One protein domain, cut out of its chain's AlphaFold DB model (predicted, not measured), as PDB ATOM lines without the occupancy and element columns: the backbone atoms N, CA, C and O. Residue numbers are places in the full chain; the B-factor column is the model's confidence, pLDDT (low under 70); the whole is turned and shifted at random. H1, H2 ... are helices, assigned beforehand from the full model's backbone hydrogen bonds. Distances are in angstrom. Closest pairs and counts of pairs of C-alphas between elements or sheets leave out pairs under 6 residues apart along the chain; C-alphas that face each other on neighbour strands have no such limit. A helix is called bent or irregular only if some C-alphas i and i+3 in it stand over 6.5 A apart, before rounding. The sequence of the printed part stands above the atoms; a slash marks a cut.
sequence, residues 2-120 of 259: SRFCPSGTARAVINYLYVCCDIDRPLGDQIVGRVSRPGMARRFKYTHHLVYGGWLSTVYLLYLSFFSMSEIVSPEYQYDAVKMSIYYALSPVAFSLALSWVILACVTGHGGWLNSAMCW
ATOM      1  N   SER A   2     150.116  60.809  24.102       39.66
ATOM      2  CA  SER A   2     148.678  60.916  24.365       39.66
ATOM      3  C   SER A   2     148.195  59.586  24.941       39.66
ATOM      4  O   SER A   2     148.386  58.527  24.343       39.66
ATOM      5  N   ARG A   3     147.647  59.631  26.160       44.47
ATOM      6  CA  ARG A   3     147.110  58.456  26.849       44.47
ATOM      7  C   ARG A   3     145.885  57.986  26.072       44.47
ATOM      8  O   ARG A   3     144.904  58.717  25.976       44.47
ATOM      9  N   PHE A   4     145.972  56.793  25.494       51.41
ATOM     10  CA  PHE A   4     144.823  56.115  24.911       51.41
ATOM     11  C   PHE A   4     143.800  55.891  26.027       51.41
ATOM     12  O   PHE A   4     144.154  55.394  27.099       51.41
ATOM     13  N   CYS A   5     142.561  56.319  25.804       53.81
ATOM     14  CA  CYS A   5     141.500  56.177  26.787       53.81
ATOM     15  C   CYS A   5     141.320  54.709  27.198       53.81
ATOM     16  O   CYS A   5     141.368  53.837  26.324       53.81
ATOM     17  N   PRO A   6     141.090  54.403  28.489       52.06
ATOM     18  CA  PRO A   6     140.803  53.042  28.909       52.06
ATOM     19  C   PRO A   6     139.578  52.521  28.152       52.06
ATOM     20  O   PRO A   6     138.572  53.208  27.986       52.06
ATOM     21  N   SER A   7     139.678  51.274  27.700       53.81
ATOM     22  CA  SER A   7     138.729  50.533  26.857       53.81
ATOM     23  C   SER A   7     137.269  50.494  27.345       53.81
ATOM     24  O   SER A   7     136.400  50.015  26.617       53.81
ATOM     25  N   GLY A   8     136.982  50.994  28.550       54.12
ATOM     26  CA  GLY A   8     135.634  51.166  29.084       54.12
ATOM     27  C   GLY A   8     134.846  52.295  28.416       54.12
ATOM     28  O   GLY A   8     133.655  52.122  28.180       54.12
ATOM     29  N   THR A   9     135.483  53.407  28.035       53.97
ATOM     30  CA  THR A   9     134.755  54.566  27.482       53.97
ATOM     31  C   THR A   9     134.276  54.320  26.056       53.97
ATOM     32  O   THR A   9     133.151  54.664  25.714       53.97
ATOM     33  N   ALA A  10     135.073  53.619  25.244       57.19
ATOM     34  CA  ALA A  10     134.649  53.166  23.921       57.19
ATOM     35  C   ALA A  10     133.411  52.255  24.008       57.19
ATOM     36  O   ALA A  10     132.431  52.498  23.312       57.19
ATOM     37  N   ARG A  11     133.403  51.268  24.918       59.12
ATOM     38  CA  ARG A  11     132.239  50.384  25.136       59.12
ATOM     39  C   ARG A  11     131.005  51.144  25.617       59.12
ATOM     40  O   ARG A  11     129.894  50.794  25.242       59.12
ATOM     41  N   ALA A  12     131.195  52.182  26.427       57.50
ATOM     42  CA  ALA A  12     130.123  53.021  26.949       57.50
ATOM     43  C   ALA A  12     129.444  53.846  25.831       57.50
ATOM     44  O   ALA A  12     128.216  53.900  25.753       57.50
ATOM     45  N   VAL A  13     130.237  54.410  24.916       61.09
ATOM     46  CA  VAL A  13     129.762  55.149  23.728       61.09
ATOM     47  C   VAL A  13     129.113  54.227  22.705       61.09
ATOM     48  O   VAL A  13     128.112  54.572  22.090       61.09
ATOM     49  N   ILE A  14     129.657  53.029  22.555       63.12
ATOM     50  CA  ILE A  14     129.112  51.982  21.695       63.12
ATOM     51  C   ILE A  14     127.759  51.474  22.222       63.12
ATOM     52  O   ILE A  14     126.819  51.345  21.448       63.12
ATOM     53  N   ASN A  15     127.612  51.269  23.535       60.78
ATOM     54  CA  ASN A  15     126.308  50.965  24.134       60.78
ATOM     55  C   ASN A  15     125.300  52.101  23.925       60.78
ATOM     56  O   ASN A  15     124.131  51.835  23.665       60.78
ATOM     57  N   TYR A  16     125.750  53.356  23.995       61.12
ATOM     58  CA  TYR A  16     124.908  54.512  23.691       61.12
ATOM     59  C   TYR A  16     124.453  54.509  22.224       61.12
ATOM     60  O   TYR A  16     123.280  54.726  21.945       61.12
ATOM     61  N   LEU A  17     125.356  54.183  21.295       61.12
ATOM     62  CA  LEU A  17     125.051  53.997  19.875       61.12
ATOM     63  C   LEU A  17     124.010  52.893  19.639       61.12
ATOM     64  O   LEU A  17     123.099  53.114  18.851       61.12
ATOM     65  N   TYR A  18     124.088  51.747  20.328       62.16
ATOM     66  CA  TYR A  18     123.069  50.691  20.200       62.16
ATOM     67  C   TYR A  18     121.699  51.132  20.696       62.16
ATOM     68  O   TYR A  18     120.707  50.865  20.030       62.16
ATOM     69  N   VAL A  19     121.653  51.844  21.823       59.56
ATOM     70  CA  VAL A  19     120.399  52.362  22.391       59.56
ATOM     71  C   VAL A  19     119.779  53.444  21.500       59.56
ATOM     72  O   VAL A  19     118.567  53.486  21.354       59.56
ATOM     73  N   CYS A  20     120.588  54.312  20.887       54.88
ATOM     74  CA  CYS A  20     120.090  55.398  20.032       54.88
ATOM     75  C   CYS A  20     119.708  54.938  18.618       54.88
ATOM     76  O   CYS A  20     118.885  55.573  17.968       54.88
ATOM     77  N   CYS A  21     120.346  53.879  18.119       55.75
ATOM     78  CA  CYS A  21     120.232  53.444  16.728       55.75
ATOM     79  C   CYS A  21     119.352  52.193  16.555       55.75
ATOM     80  O   CYS A  21     119.192  51.752  15.421       55.75
ATOM     81  N   ASP A  22     118.845  51.620  17.656       58.06
ATOM     82  CA  ASP A  22     118.086  50.358  17.708       58.06
ATOM     83  C   ASP A  22     118.734  49.241  16.862       58.06
ATOM     84  O   ASP A  22     118.104  48.506  16.106       58.06
ATOM     85  N   ILE A  23     120.069  49.177  16.919       55.91
ATOM     86  CA  ILE A  23     120.856  48.169  16.211       55.91
ATOM     87  C   ILE A  23     120.958  46.940  17.109       55.91
ATOM     88  O   ILE A  23     121.444  47.034  18.238       55.91
ATOM     89  N   ASP A  24     120.589  45.779  16.567       55.31
ATOM     90  CA  ASP A  24     120.753  44.467  17.191       55.31
ATOM     91  C   ASP A  24     122.142  44.314  17.856       55.31
ATOM     92  O   ASP A  24     123.187  44.257  17.186       55.31
ATOM     93  N   ARG A  25     122.154  44.204  19.197       56.12
ATOM     94  CA  ARG A  25     123.359  43.996  20.032       56.12
ATOM     95  C   ARG A  25     124.355  42.961  19.479       56.12
ATOM     96  O   ARG A  25     125.555  43.251  19.519       56.12
ATOM     97  N   PRO A  26     123.942  41.777  18.971       56.53
ATOM     98  CA  PRO A  26     124.905  40.745  18.580       56.53
ATOM     99  C   PRO A  26     125.743  41.117  17.349       56.53
ATOM    100  O   PRO A  26     126.910  40.727  17.264       56.53
ATOM    101  N   LEU A  27     125.192  41.881  16.399       53.88
ATOM    102  CA  LEU A  27     125.943  42.333  15.219       53.88
ATOM    103  C   LEU A  27     126.939  43.430  15.596       53.88
ATOM    104  O   LEU A  27     128.066  43.506  15.093       53.88
ATOM    105  N   GLY A  28     126.504  44.265  16.526       58.69
ATOM    106  CA  GLY A  28     127.254  45.369  17.053       58.69
ATOM    107  C   GLY A  28     128.577  44.991  17.709       58.69
ATOM    108  O   GLY A  28     129.643  45.470  17.304       58.69
ATOM    109  N   ASP A  29     128.516  44.076  18.674       60.22
ATOM    110  CA  ASP A  29     129.696  43.606  19.402       60.22
ATOM    111  C   ASP A  29     130.736  42.961  18.469       60.22
ATOM    112  O   ASP A  29     131.943  43.078  18.703       60.22
ATOM    113  N   GLN A  30     130.307  42.359  17.352       60.38
ATOM    114  CA  GLN A  30     131.228  41.843  16.334       60.38
ATOM    115  C   GLN A  30     131.957  42.948  15.562       60.38
ATOM    116  O   GLN A  30     133.169  42.844  15.343       60.38
ATOM    117  N   ILE A  31     131.259  44.006  15.143       57.97
ATOM    118  CA  ILE A  31     131.861  45.133  14.408       57.97
ATOM    119  C   ILE A  31     132.821  45.896  15.324       57.97
ATOM    120  O   ILE A  31     133.957  46.196  14.948       57.97
ATOM    121  N   VAL A  32     132.402  46.128  16.565       60.72
ATOM    122  CA  VAL A  32     133.192  46.802  17.598       60.72
ATOM    123  C   VAL A  32     134.405  45.980  18.000       60.72
ATOM    124  O   VAL A  32     135.506  46.522  18.091       60.72
ATOM    125  N   GLY A  33     134.252  44.666  18.176       59.81
ATOM    126  CA  GLY A  33     135.365  43.761  18.455       59.81
ATOM    127  C   GLY A  33     136.419  43.757  17.342       59.81
ATOM    128  O   GLY A  33     137.611  43.605  17.622       59.81
ATOM    129  N   ARG A  34     136.010  43.983  16.086       56.62
ATOM    130  CA  ARG A  34     136.926  44.121  14.940       56.62
ATOM    131  C   ARG A  34     137.581  45.504  14.869       56.62
ATOM    132  O   ARG A  34     138.793  45.567  14.673       56.62
ATOM    133  N   VAL A  35     136.829  46.586  15.083       55.75
ATOM    134  CA  VAL A  35     137.337  47.977  15.076       55.75
ATOM    135  C   VAL A  35     138.250  48.269  16.270       55.75
ATOM    136  O   VAL A  35     139.254  48.963  16.130       55.75
ATOM    137  N   SER A  36     137.962  47.699  17.441       58.22
ATOM    138  CA  SER A  36     138.720  47.939  18.673       58.22
ATOM    139  C   SER A  36     140.057  47.188  18.735       58.22
ATOM    140  O   SER A  36     140.760  47.309  19.743       58.22
ATOM    141  N   ARG A  37     140.452  46.411  17.712       56.56
ATOM    142  CA  ARG A  37     141.765  45.747  17.712       56.56
ATOM    143  C   ARG A  37     142.877  46.811  17.647       56.56
ATOM    144  O   ARG A  37     143.036  47.451  16.606       56.56
ATOM    145  N   PRO A  38     143.722  46.956  18.692       54.78
ATOM    146  CA  PRO A  38     144.694  48.055  18.837       54.78
ATOM    147  C   PRO A  38     145.882  48.020  17.844       54.78
ATOM    148  O   PRO A  38     146.881  48.728  18.018       54.78
ATOM    149  N   GLY A  39     145.788  47.193  16.797       51.19
ATOM    150  CA  GLY A  39     146.791  47.018  15.749       51.19
ATOM    151  C   GLY A  39     146.418  47.594  14.377       51.19
ATOM    152  O   GLY A  39     147.326  47.870  13.600       51.19
ATOM    153  N   MET A  40     145.132  47.810  14.059       53.50
ATOM    154  CA  MET A  40     144.741  48.191  12.688       53.50
ATOM    155  C   MET A  40     144.937  49.690  12.402       53.50
ATOM    156  O   MET A  40     145.427  50.058  11.337       53.50
ATOM    157  N   ALA A  41     144.668  50.557  13.380       54.41
ATOM    158  CA  ALA A  41     144.723  52.010  13.197       54.41
ATOM    159  C   ALA A  41     146.144  52.599  13.075       54.41
ATOM    160  O   ALA A  41     146.313  53.696  12.555       54.41
ATOM    161  N   ARG A  42     147.188  51.880  13.517       54.44
ATOM    162  CA  ARG A  42     148.582  52.374  13.476       54.44
ATOM    163  C   ARG A  42     149.292  52.180  12.130       54.44
ATOM    164  O   ARG A  42     150.421  52.633  11.978       54.44
ATOM    165  N   ARG A  43     148.667  51.500  11.161       54.69
ATOM    166  CA  ARG A  43     149.278  51.180   9.855       54.69
ATOM    167  C   ARG A  43     148.918  52.168   8.741       54.69
ATOM    168  O   ARG A  43     149.658  52.238   7.764       54.69
ATOM    169  N   PHE A  44     147.826  52.920   8.866       63.25
ATOM    170  CA  PHE A  44     147.402  53.865   7.834       63.25
ATOM    171  C   PHE A  44     148.021  55.246   8.079       63.25
ATOM    172  O   PHE A  44     147.697  55.924   9.051       63.25
ATOM    173  N   LYS A  45     148.926  55.672   7.189       65.38
ATOM    174  CA  LYS A  45     149.309  57.085   7.067       65.38
ATOM    175  C   LYS A  45     148.163  57.801   6.355       65.38
ATOM    176  O   LYS A  45     147.939  57.563   5.173       65.38
ATOM    177  N   TYR A  46     147.419  58.628   7.080       68.44
ATOM    178  CA  TYR A  46     146.318  59.402   6.514       68.44
ATOM    179  C   TYR A  46     146.856  60.645   5.805       68.44
ATOM    180  O   TYR A  46     147.712  61.354   6.332       68.44
ATOM    181  N   THR A  47     146.329  60.930   4.619       83.50
ATOM    182  CA  THR A  47     146.551  62.206   3.933       83.50
ATOM    183  C   THR A  47     145.717  63.289   4.620       83.50
ATOM    184  O   THR A  47     144.557  63.048   4.956       83.50
ATOM    185  N   HIS A  48     146.261  64.499   4.790       81.31
ATOM    186  CA  HIS A  48     145.557  65.615   5.448       81.31
ATOM    187  C   HIS A  48     144.162  65.895   4.861       81.31
ATOM    188  O   HIS A  48     143.225  66.185   5.604       81.31
ATOM    189  N   HIS A  49     143.996  65.734   3.545       88.06
ATOM    190  CA  HIS A  49     142.711  65.909   2.862       88.06
ATOM    191  C   HIS A  49     141.637  64.917   3.321       88.06
ATOM    192  O   HIS A  49     140.477  65.293   3.448       88.06
ATOM    193  N   LEU A  50     142.016  63.670   3.611       86.56
ATOM    194  CA  LEU A  50     141.083  62.642   4.072       86.56
ATOM    195  C   LEU A  50     140.582  62.953   5.488       86.56
ATOM    196  O   LEU A  50     139.410  62.751   5.790       86.56
ATOM    197  N   VAL A  51     141.458  63.501   6.337       86.88
ATOM    198  CA  VAL A  51     141.093  63.941   7.690       86.88
ATOM    199  C   VAL A  51     140.104  65.104   7.622       86.88
ATOM    200  O   VAL A  51     139.056  65.055   8.261       86.88
ATOM    201  N   TYR A  52     140.408  66.126   6.817       88.88
ATOM    202  CA  TYR A  52     139.529  67.285   6.645       88.88
ATOM    203  C   TYR A  52     138.179  66.900   6.024       88.88
ATOM    204  O   TYR A  52     137.133  67.309   6.523       88.88
ATOM    205  N   GLY A  53     138.195  66.050   4.992       91.81
ATOM    206  CA  GLY A  53     136.986  65.553   4.340       91.81
ATOM    207  C   GLY A  53     136.070  64.800   5.300       91.81
ATOM    208  O   GLY A  53     134.860  65.012   5.289       91.81
ATOM    209  N   GLY A  54     136.627  63.979   6.189       89.50
ATOM    210  CA  GLY A  54     135.797  63.283   7.160       89.50
ATOM    211  C   GLY A  54     135.255  64.191   8.269       89.50
ATOM    212  O   GLY A  54     134.096  64.034   8.644       89.50
ATOM    213  N   TRP A  55     135.995  65.214   8.717       90.06
ATOM    214  CA  TRP A  55     135.432  66.235   9.617       90.06
ATOM    215  C   TRP A  55     134.272  66.999   8.973       90.06
ATOM    216  O   TRP A  55     133.232  67.170   9.610       90.06
ATOM    217  N   LEU A  56     134.413  67.396   7.705       94.00
ATOM    218  CA  LEU A  56     133.314  67.994   6.943       94.00
ATOM    219  C   LEU A  56     132.125  67.033   6.831       94.00
ATOM    220  O   LEU A  56     130.988  67.458   7.017       94.00
ATOM    221  N   SER A  57     132.377  65.740   6.602       91.69
ATOM    222  CA  SER A  57     131.317  64.730   6.529       91.69
ATOM    223  C   SER A  57     130.545  64.598   7.844       91.69
ATOM    224  O   SER A  57     129.319  64.560   7.826       91.69
ATOM    225  N   THR A  58     131.226  64.613   8.995       90.25
ATOM    226  CA  THR A  58     130.581  64.552  10.314       90.25
ATOM    227  C   THR A  58     129.709  65.777  10.562       90.25
ATOM    228  O   THR A  58     128.567  65.631  10.993       90.25
ATOM    229  N   VAL A  59     130.217  66.978  10.271       93.38
ATOM    230  CA  VAL A  59     129.453  68.225  10.442       93.38
ATOM    231  C   VAL A  59     128.237  68.245   9.520       93.38
ATOM    232  O   VAL A  59     127.150  68.608   9.957       93.38
ATOM    233  N   TYR A  60     128.400  67.802   8.273       94.12
ATOM    234  CA  TYR A  60     127.316  67.729   7.302       94.12
ATOM    235  C   TYR A  60     126.219  66.743   7.726       94.12
ATOM    236  O   TYR A  60     125.045  67.101   7.737       94.12
ATOM    237  N   LEU A  61     126.589  65.527   8.143       90.62
ATOM    238  CA  LEU A  61     125.632  64.521   8.613       90.62
ATOM    239  C   LEU A  61     124.878  64.989   9.865       90.62
ATOM    240  O   LEU A  61     123.662  64.828   9.935       90.62
ATOM    241  N   LEU A  62     125.570  65.624  10.818       88.94
ATOM    242  CA  LEU A  62     124.922  66.204  11.998       88.94
ATOM    243  C   LEU A  62     123.974  67.343  11.618       88.94
ATOM    244  O   LEU A  62     122.850  67.387  12.111       88.94
ATOM    245  N   TYR A  63     124.392  68.238  10.723       92.19
ATOM    246  CA  TYR A  63     123.543  69.326  10.246       92.19
ATOM    247  C   TYR A  63     122.246  68.802   9.618       92.19
ATOM    248  O   TYR A  63     121.171  69.279   9.970       92.19
ATOM    249  N   LEU A  64     122.328  67.772   8.768       89.75
ATOM    250  CA  LEU A  64     121.149  67.135   8.177       89.75
ATOM    251  C   LEU A  64     120.218  66.536   9.239       89.75
ATOM    252  O   LEU A  64     119.006  66.738   9.154       89.75
ATOM    253  N   SER A  65     120.759  65.843  10.248       87.62
ATOM    254  CA  SER A  65     119.956  65.278  11.344       87.62
ATOM    255  C   SER A  65     119.204  66.360  12.126       87.62
ATOM    256  O   SER A  65     118.009  66.216  12.380       87.62
ATOM    257  N   PHE A  66     119.871  67.464  12.471       87.19
ATOM    258  CA  PHE A  66     119.248  68.562  13.219       87.19
ATOM    259  C   PHE A  66     118.231  69.343  12.384       87.19
ATOM    260  O   PHE A  66     117.136  69.638  12.863       87.19
ATOM    261  N   PHE A  67     118.570  69.661  11.134       87.94
ATOM    262  CA  PHE A  67     117.687  70.417  10.250       87.94
ATOM    263  C   PHE A  67     116.404  69.636   9.938       87.94
ATOM    264  O   PHE A  67     115.311  70.192  10.015       87.94
ATOM    265  N   SER A  68     116.520  68.325   9.715       83.94
ATOM    266  CA  SER A  68     115.366  67.453   9.463       83.94
ATOM    267  C   SER A  68     114.366  67.449  10.624       83.94
ATOM    268  O   SER A  68     113.161  67.478  10.394       83.94
ATOM    269  N   MET A  69     114.846  67.478  11.873       81.62
ATOM    270  CA  MET A  69     113.968  67.556  13.045       81.62
ATOM    271  C   MET A  69     113.245  68.908  13.137       81.62
ATOM    272  O   MET A  69     112.087  68.966  13.545       81.62
ATOM    273  N   SER A  70     113.915  69.998  12.747       83.88
ATOM    274  CA  SER A  70     113.353  71.349  12.857       83.88
ATOM    275  C   SER A  70     112.125  71.567  11.967       83.88
ATOM    276  O   SER A  70     111.181  72.231  12.389       83.88
ATOM    277  N   GLU A  71     112.092  70.954  10.780       81.75
ATOM    278  CA  GLU A  71     110.939  71.051   9.878       81.75
ATOM    279  C   GLU A  71     109.714  70.311  10.430       81.75
ATOM    280  O   GLU A  71     108.593  70.810  10.336       81.75
ATOM    281  N   ILE A  72     109.929  69.145  11.047       79.56
ATOM    282  CA  ILE A  72     108.863  68.265  11.549       79.56
ATOM    283  C   ILE A  72     108.160  68.861  12.777       79.56
ATOM    284  O   ILE A  72     106.980  68.610  13.004       79.56
ATOM    285  N   VAL A  73     108.877  69.651  13.577       79.06
ATOM    286  CA  VAL A  73     108.354  70.260  14.813       79.06
ATOM    287  C   VAL A  73     107.511  71.512  14.544       79.06
ATOM    288  O   VAL A  73     106.804  71.983  15.435       79.06
ATOM    289  N   SER A  74     107.555  72.070  13.331       80.31
ATOM    290  CA  SER A  74     106.777  73.265  13.010       80.31
ATOM    291  C   SER A  74     105.260  72.983  13.087       80.31
ATOM    292  O   SER A  74     104.788  71.990  12.536       80.31
ATOM    293  N   PRO A  75     104.465  73.839  13.763       71.06
ATOM    294  CA  PRO A  75     103.040  73.582  14.014       71.06
ATOM    295  C   PRO A  75     102.174  73.595  12.745       71.06
ATOM    296  O   PRO A  75     101.030  73.154  12.780       71.06
ATOM    297  N   GLU A  76     102.712  74.089  11.630       78.06
ATOM    298  CA  GLU A  76     102.042  74.158  10.328       78.06
ATOM    299  C   GLU A  76     102.431  72.990   9.399       78.06
ATOM    300  O   GLU A  76     102.054  72.951   8.227       78.06
ATOM    301  N   TYR A  77     103.187  72.013   9.910       78.19
ATOM    302  CA  TYR A  77     103.624  70.856   9.141       78.19
ATOM    303  C   TYR A  77     102.453  69.915   8.818       78.19
ATOM    304  O   TYR A  77     101.830  69.325   9.702       78.19
ATOM    305  N   GLN A  78     102.184  69.731   7.526       82.00
ATOM    306  CA  GLN A  78     101.255  68.711   7.045       82.00
ATOM    307  C   GLN A  78     101.906  67.329   7.171       82.00
ATOM    308  O   GLN A  78     102.994  67.095   6.642       82.00
ATOM    309  N   TYR A  79     101.244  66.410   7.878       83.62
ATOM    310  CA  TYR A  79     101.772  65.069   8.114       83.62
ATOM    311  C   TYR A  79     101.824  64.257   6.812       83.62
ATOM    312  O   TYR A  79     100.802  63.793   6.310       83.62
ATOM    313  N   ASP A  80     103.035  64.053   6.294       86.50
ATOM    314  CA  ASP A  80     103.313  63.143   5.183       86.50
ATOM    315  C   ASP A  80     104.025  61.881   5.697       86.50
ATOM    316  O   ASP A  80     105.166  61.931   6.175       86.50
ATOM    317  N   ALA A  81     103.351  60.734   5.582       88.00
ATOM    318  CA  ALA A  81     103.857  59.444   6.038       88.00
ATOM    319  C   ALA A  81     105.166  59.034   5.340       88.00
ATOM    320  O   ALA A  81     106.047  58.440   5.971       88.00
ATOM    321  N   VAL A  82     105.335  59.375   4.057       90.00
ATOM    322  CA  VAL A  82     106.519  58.985   3.277       90.00
ATOM    323  C   VAL A  82     107.741  59.746   3.781       90.00
ATOM    324  O   VAL A  82     108.753  59.129   4.123       90.00
ATOM    325  N   LYS A  83     107.627  61.071   3.928       83.69
ATOM    326  CA  LYS A  83     108.714  61.922   4.441       83.69
ATOM    327  C   LYS A  83     109.123  61.516   5.862       83.69
ATOM    328  O   LYS A  83     110.315  61.427   6.156       83.69
ATOM    329  N   MET A  84     108.151  61.182   6.711       84.00
ATOM    330  CA  MET A  84     108.399  60.723   8.083       84.00
ATOM    331  C   MET A  84     109.109  59.364   8.138       84.00
ATOM    332  O   MET A  84     110.056  59.203   8.907       84.00
ATOM    333  N   SER A  85     108.710  58.398   7.303       87.25
ATOM    334  CA  SER A  85     109.357  57.075   7.269       87.25
ATOM    335  C   SER A  85     110.822  57.142   6.827       87.25
ATOM    336  O   SER A  85     111.684  56.483   7.408       87.25
ATOM    337  N   ILE A  86     111.118  57.989   5.836       87.12
ATOM    338  CA  ILE A  86     112.473  58.181   5.318       87.12
ATOM    339  C   ILE A  86     113.344  58.837   6.391       87.12
ATOM    340  O   ILE A  86     114.475  58.405   6.617       87.12
ATOM    341  N   TYR A  87     112.807  59.838   7.089       83.44
ATOM    342  CA  TYR A  87     113.496  60.485   8.201       83.44
ATOM    343  C   TYR A  87     113.816  59.500   9.334       83.44
ATOM    344  O   TYR A  87     114.962  59.442   9.783       83.44
ATOM    345  N   TYR A  88     112.840  58.691   9.754       81.44
ATOM    346  CA  TYR A  88     113.022  57.713  10.827       81.44
ATOM    347  C   TYR A  88     114.092  56.666  10.489       81.44
ATOM    348  O   TYR A  88     114.892  56.305  11.348       81.44
ATOM    349  N   ALA A  89     114.169  56.229   9.227       84.00
ATOM    350  CA  ALA A  89     115.181  55.275   8.781       84.00
ATOM    351  C   ALA A  89     116.583  55.897   8.624       84.00
ATOM    352  O   ALA A  89     117.584  55.267   8.965       84.00
ATOM    353  N   LEU A  90     116.686  57.126   8.104       84.94
ATOM    354  CA  LEU A  90     117.977  57.752   7.779       84.94
ATOM    355  C   LEU A  90     118.641  58.456   8.962       84.94
ATOM    356  O   LEU A  90     119.869  58.477   9.039       84.94
ATOM    357  N   SER A  91     117.859  59.033   9.872       83.50
ATOM    358  CA  SER A  91     118.376  59.767  11.033       83.50
ATOM    359  C   SER A  91     119.365  58.950  11.890       83.50
ATOM    360  O   SER A  91     120.499  59.413  12.080       83.50
ATOM    361  N   PRO A  92     119.040  57.717  12.336       80.81
ATOM    362  CA  PRO A  92     119.965  56.904  13.132       80.81
ATOM    363  C   PRO A  92     121.217  56.477  12.338       80.81
ATOM    364  O   PRO A  92     122.329  56.423  12.874       80.81
ATOM    365  N   VAL A  93     121.082  56.258  11.025       82.38
ATOM    366  CA  VAL A  93     122.206  55.920  10.134       82.38
ATOM    367  C   VAL A  93     123.169  57.101   9.980       82.38
ATOM    368  O   VAL A  93     124.382  56.938  10.113       82.38
ATOM    369  N   ALA A  94     122.652  58.308   9.747       86.75
ATOM    370  CA  ALA A  94     123.472  59.513   9.630       86.75
ATOM    371  C   ALA A  94     124.241  59.801  10.930       86.75
ATOM    372  O   ALA A  94     125.441  60.089  10.900       86.75
ATOM    373  N   PHE A  95     123.575  59.649  12.078       82.19
ATOM    374  CA  PHE A  95     124.183  59.876  13.387       82.19
ATOM    375  C   PHE A  95     125.259  58.834  13.730       82.19
ATOM    376  O   PHE A  95     126.342  59.184  14.211       82.19
ATOM    377  N   SER A  96     125.013  57.557  13.427       79.12
ATOM    378  CA  SER A  96     125.996  56.488  13.649       79.12
ATOM    379  C   SER A  96     127.232  56.635  12.756       79.12
ATOM    380  O   SER A  96     128.354  56.465  13.241       79.12
ATOM    381  N   LEU A  97     127.068  57.037  11.490       83.25
ATOM    382  CA  LEU A  97     128.187  57.349  10.594       83.25
ATOM    383  C   LEU A  97     129.013  58.533  11.108       83.25
ATOM    384  O   LEU A  97     130.243  58.436  11.170       83.25
ATOM    385  N   ALA A  98     128.353  59.607  11.550       86.00
ATOM    386  CA  ALA A  98     129.014  60.765  12.144       86.00
ATOM    387  C   ALA A  98     129.867  60.368  13.364       86.00
ATOM    388  O   ALA A  98     131.049  60.714  13.442       86.00
ATOM    389  N   LEU A  99     129.307  59.571  14.280       80.19
ATOM    390  CA  LEU A  99     130.019  59.075  15.463       80.19
ATOM    391  C   LEU A  99     131.138  58.083  15.124       80.19
ATOM    392  O   LEU A  99     132.188  58.103  15.771       80.19
ATOM    393  N   SER A 100     130.964  57.244  14.101       80.50
ATOM    394  CA  SER A 100     132.001  56.302  13.666       80.50
ATOM    395  C   SER A 100     133.281  57.028  13.236       80.50
ATOM    396  O   SER A 100     134.381  56.639  13.639       80.50
ATOM    397  N   TRP A 101     133.141  58.138  12.500       86.00
ATOM    398  CA  TRP A 101     134.269  58.969  12.089       86.00
ATOM    399  C   TRP A 101     134.964  59.610  13.290       86.00
ATOM    400  O   TRP A 101     136.191  59.586  13.382       86.00
ATOM    401  N   VAL A 102     134.190  60.120  14.250       82.69
ATOM    402  CA  VAL A 102     134.721  60.692  15.495       82.69
ATOM    403  C   VAL A 102     135.580  59.677  16.254       82.69
ATOM    404  O   VAL A 102     136.701  59.990  16.660       82.69
ATOM    405  N   ILE A 103     135.101  58.439  16.401       78.19
ATOM    406  CA  ILE A 103     135.850  57.369  17.077       78.19
ATOM    407  C   ILE A 103     137.156  57.072  16.323       78.19
ATOM    408  O   ILE A 103     138.214  56.964  16.948       78.19
ATOM    409  N   LEU A 104     137.116  56.997  14.990       77.38
ATOM    410  CA  LEU A 104     138.312  56.797  14.163       77.38
ATOM    411  C   LEU A 104     139.310  57.959  14.303       77.38
ATOM    412  O   LEU A 104     140.512  57.722  14.446       77.38
ATOM    413  N   ALA A 105     138.840  59.205  14.333       80.75
ATOM    414  CA  ALA A 105     139.682  60.384  14.547       80.75
ATOM    415  C   ALA A 105     140.374  60.355  15.925       80.75
ATOM    416  O   ALA A 105     141.556  60.692  16.039       80.75
ATOM    417  N   CYS A 106     139.677  59.889  16.964       76.88
ATOM    418  CA  CYS A 106     140.243  59.710  18.302       76.88
ATOM    419  C   CYS A 106     141.314  58.607  18.337       76.88
ATOM    420  O   CYS A 106     142.414  58.834  18.843       76.88
ATOM    421  N   VAL A 107     141.044  57.436  17.748       71.81
ATOM    422  CA  VAL A 107     141.993  56.302  17.738       71.81
ATOM    423  C   VAL A 107     143.256  56.616  16.927       71.81
ATOM    424  O   VAL A 107     144.347  56.168  17.279       71.81
ATOM    425  N   THR A 108     143.131  57.405  15.860       74.50
ATOM    426  CA  THR A 108     144.252  57.813  14.994       74.50
ATOM    427  C   THR A 108     145.049  59.000  15.541       74.50
ATOM    428  O   THR A 108     146.041  59.395  14.931       74.50
ATOM    429  N   GLY A 109     144.648  59.578  16.678       74.81
ATOM    430  CA  GLY A 109     145.339  60.704  17.312       74.81
ATOM    431  C   GLY A 109     145.085  62.071  16.667       74.81
ATOM    432  O   GLY A 109     145.694  63.049  17.089       74.81
ATOM    433  N   HIS A 110     144.171  62.162  15.695       74.31
ATOM    434  CA  HIS A 110     143.778  63.415  15.033       74.31
ATOM    435  C   HIS A 110     142.581  64.109  15.716       74.31
ATOM    436  O   HIS A 110     142.120  65.150  15.256       74.31
ATOM    437  N   GLY A 111     142.072  63.546  16.818       72.50
ATOM    438  CA  GLY A 111     140.898  64.047  17.542       72.50
ATOM    439  C   GLY A 111     141.120  65.303  18.396       72.50
ATOM    440  O   GLY A 111     140.144  65.896  18.843       72.50
ATOM    441  N   GLY A 112     142.366  65.728  18.646       78.81
ATOM    442  CA  GLY A 112     142.671  66.967  19.378       78.81
ATOM    443  C   GLY A 112     141.887  67.122  20.693       78.81
ATOM    444  O   GLY A 112     141.985  66.277  21.584       78.81
ATOM    445  N   TRP A 113     141.090  68.194  20.799       74.56
ATOM    446  CA  TRP A 113     140.231  68.488  21.959       74.56
ATOM    447  C   TRP A 113     139.166  67.409  22.222       74.56
ATOM    448  O   TRP A 113     138.890  67.083  23.379       74.56
ATOM    449  N   LEU A 114     138.632  66.785  21.167       75.31
ATOM    450  CA  LEU A 114     137.614  65.740  21.285       75.31
ATOM    451  C   LEU A 114     138.140  64.489  21.995       75.31
ATOM    452  O   LEU A 114     137.397  63.829  22.718       75.31
ATOM    453  N   ASN A 115     139.437  64.195  21.859       76.00
ATOM    454  CA  ASN A 115     140.068  63.091  22.579       76.00
ATOM    455  C   ASN A 115     140.040  63.312  24.103       76.00
ATOM    456  O   ASN A 115     139.840  62.366  24.861       76.00
ATOM    457  N   SER A 116     140.192  64.556  24.566       74.31
ATOM    458  CA  SER A 116     140.083  64.888  25.992       74.31
ATOM    459  C   SER A 116     138.640  64.802  26.488       74.31
ATOM    460  O   SER A 116     138.404  64.272  27.572       74.31
ATOM    461  N   ALA A 117     137.675  65.256  25.681       73.12
ATOM    462  CA  ALA A 117     136.252  65.160  26.005       73.12
ATOM    463  C   ALA A 117     135.784  63.697  26.107       73.12
ATOM    464  O   ALA A 117     135.132  63.327  27.083       73.12
ATOM    465  N   MET A 118     136.188  62.836  25.163       65.38
ATOM    466  CA  MET A 118     135.866  61.404  25.218       65.38
ATOM    467  C   MET A 118     136.561  60.671  26.365       65.38
ATOM    468  O   MET A 118     136.119  59.597  26.755       65.38
ATOM    469  N   CYS A 119     137.626  61.233  26.934       66.56
ATOM    470  CA  CYS A 119     138.272  60.679  28.119       66.56
ATOM    471  C   CYS A 119     137.762  61.224  29.442       66.56
ATOM    472  O   CYS A 119     138.272  60.850  30.503       66.56
ATOM    473  N   TRP A 120     136.729  62.060  29.411       70.31
ATOM    474  CA  TRP A 120     136.157  62.584  30.631       70.31
ATOM    475  C   TRP A 120     135.318  61.520  31.349       70.31
ATOM    476  O   TRP A 120     134.489  60.830  30.758       70.31
TER     477      TRP A 120
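AT A GLANCE: This is residues 2 to 120 of the 259 residues of the protein "Hypothetical protein" of Timema douglasi (UniProt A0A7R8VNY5). Two long helices, H3 and H4, lie side by side and run opposite ways, and the loop that turns from one to the other sticks out at one end with residues 73 to 79. H4 is bent but runs nearly straight, and its second arm H4b is the middle of the model: H3 packs along it, while the end of H1, residues 17 to 21, packs on the beginning of H4b away from H3. H1 and H2 make a smaller V whose H2 side is away from the long helices, and the short H5 lies near the far end of H4b. The printed part has 119 residues with five named helices, H1 to H5 in that order, and no named strand; the class is all helix. The whole is only just loose, close to compact, with a radius of gyration of the C-alphas of 16.6 A and spans of 50 by 34 by 25 A.

IN THESE COORDINATES: After residues 2 to 7, H1 runs from residue 8 to 21, 19.9 A from first to last C-alpha, and begins with C-alpha 8 at (135.634, 51.166, 29.084). H2 takes residues 25 to 35 and is 15.4 A long. H3, residues 48 to 72, is 37.3 A long and begins with C-alpha 48 at (145.557, 65.615, 5.448). H4, residues 81 to 107, was assigned as one helix by its hydrogen bonds, but it is bent: C-alphas 89 and 92 are 6.7 A apart, where about 5 A is regular. Its arm H4a has residues 81 to 89 and is 12.4 A long; its arm H4b has residues 92 to 107 and is 22.5 A long; their lines stand at a shallow tilt of 21 degrees. H5, residues 113 to 118, is 8.9 A long and ends with C-alpha 118 at (135.866, 61.404, 25.218).

HOW THE PARTS SIT: H4b has its centre 2.4 A from the mean of the C-alphas. It touches H3 with 19 pairs of C-alphas within 8 A, the closest being those of Thr 58 and Ala 98 at 4.5 A; the two run opposite ways at a shallow tilt of 30 degrees. H4a is close to H3 but not clearly touching: the closest C-alphas, those of Ser 68 and Tyr 87, are 7.3 A apart. H1 touches H4b with residues 17 to 21 alone, against residues 92 to 96 of H4b; the closest C-alphas, those of Cys 21 and Pro 92, are 5.0 A apart, and the two run opposite ways at a shallow tilt of 14 degrees. H1 and H2 form a helical hairpin; they only just touch, with 3 pairs of C-alphas within 8 A, the closest those of Tyr 18 and Arg 25 at 6.7 A, and run opposite ways at a steep tilt of 45 degrees. H2 is apart from H3, H4a, H4b and H5. H5 is close to H4b but not clearly touching, with the C-alphas of Cys 106 and Asn 115 closest at 5.5 A. In H1, H4a, H4b and H5 every O i to N i+4 pair is within hydrogen-bond range; in H2 it is 6 of 7 and in H3 20 of 21.

THE WHOLE: The two C-alphas farthest apart are those of Gly 39 and Glu 76, at 52.6 A. The printed part has no cut. The link from H2 to H3, residues 36 to 47, is long, that from H3 to H4 is short, and those from H1 to H2 and from H4 to H5 are tight. The mean pLDDT of the printed part is 72.8, and it is under 70 at 47 residues, 2 to 46 and 118 to 119.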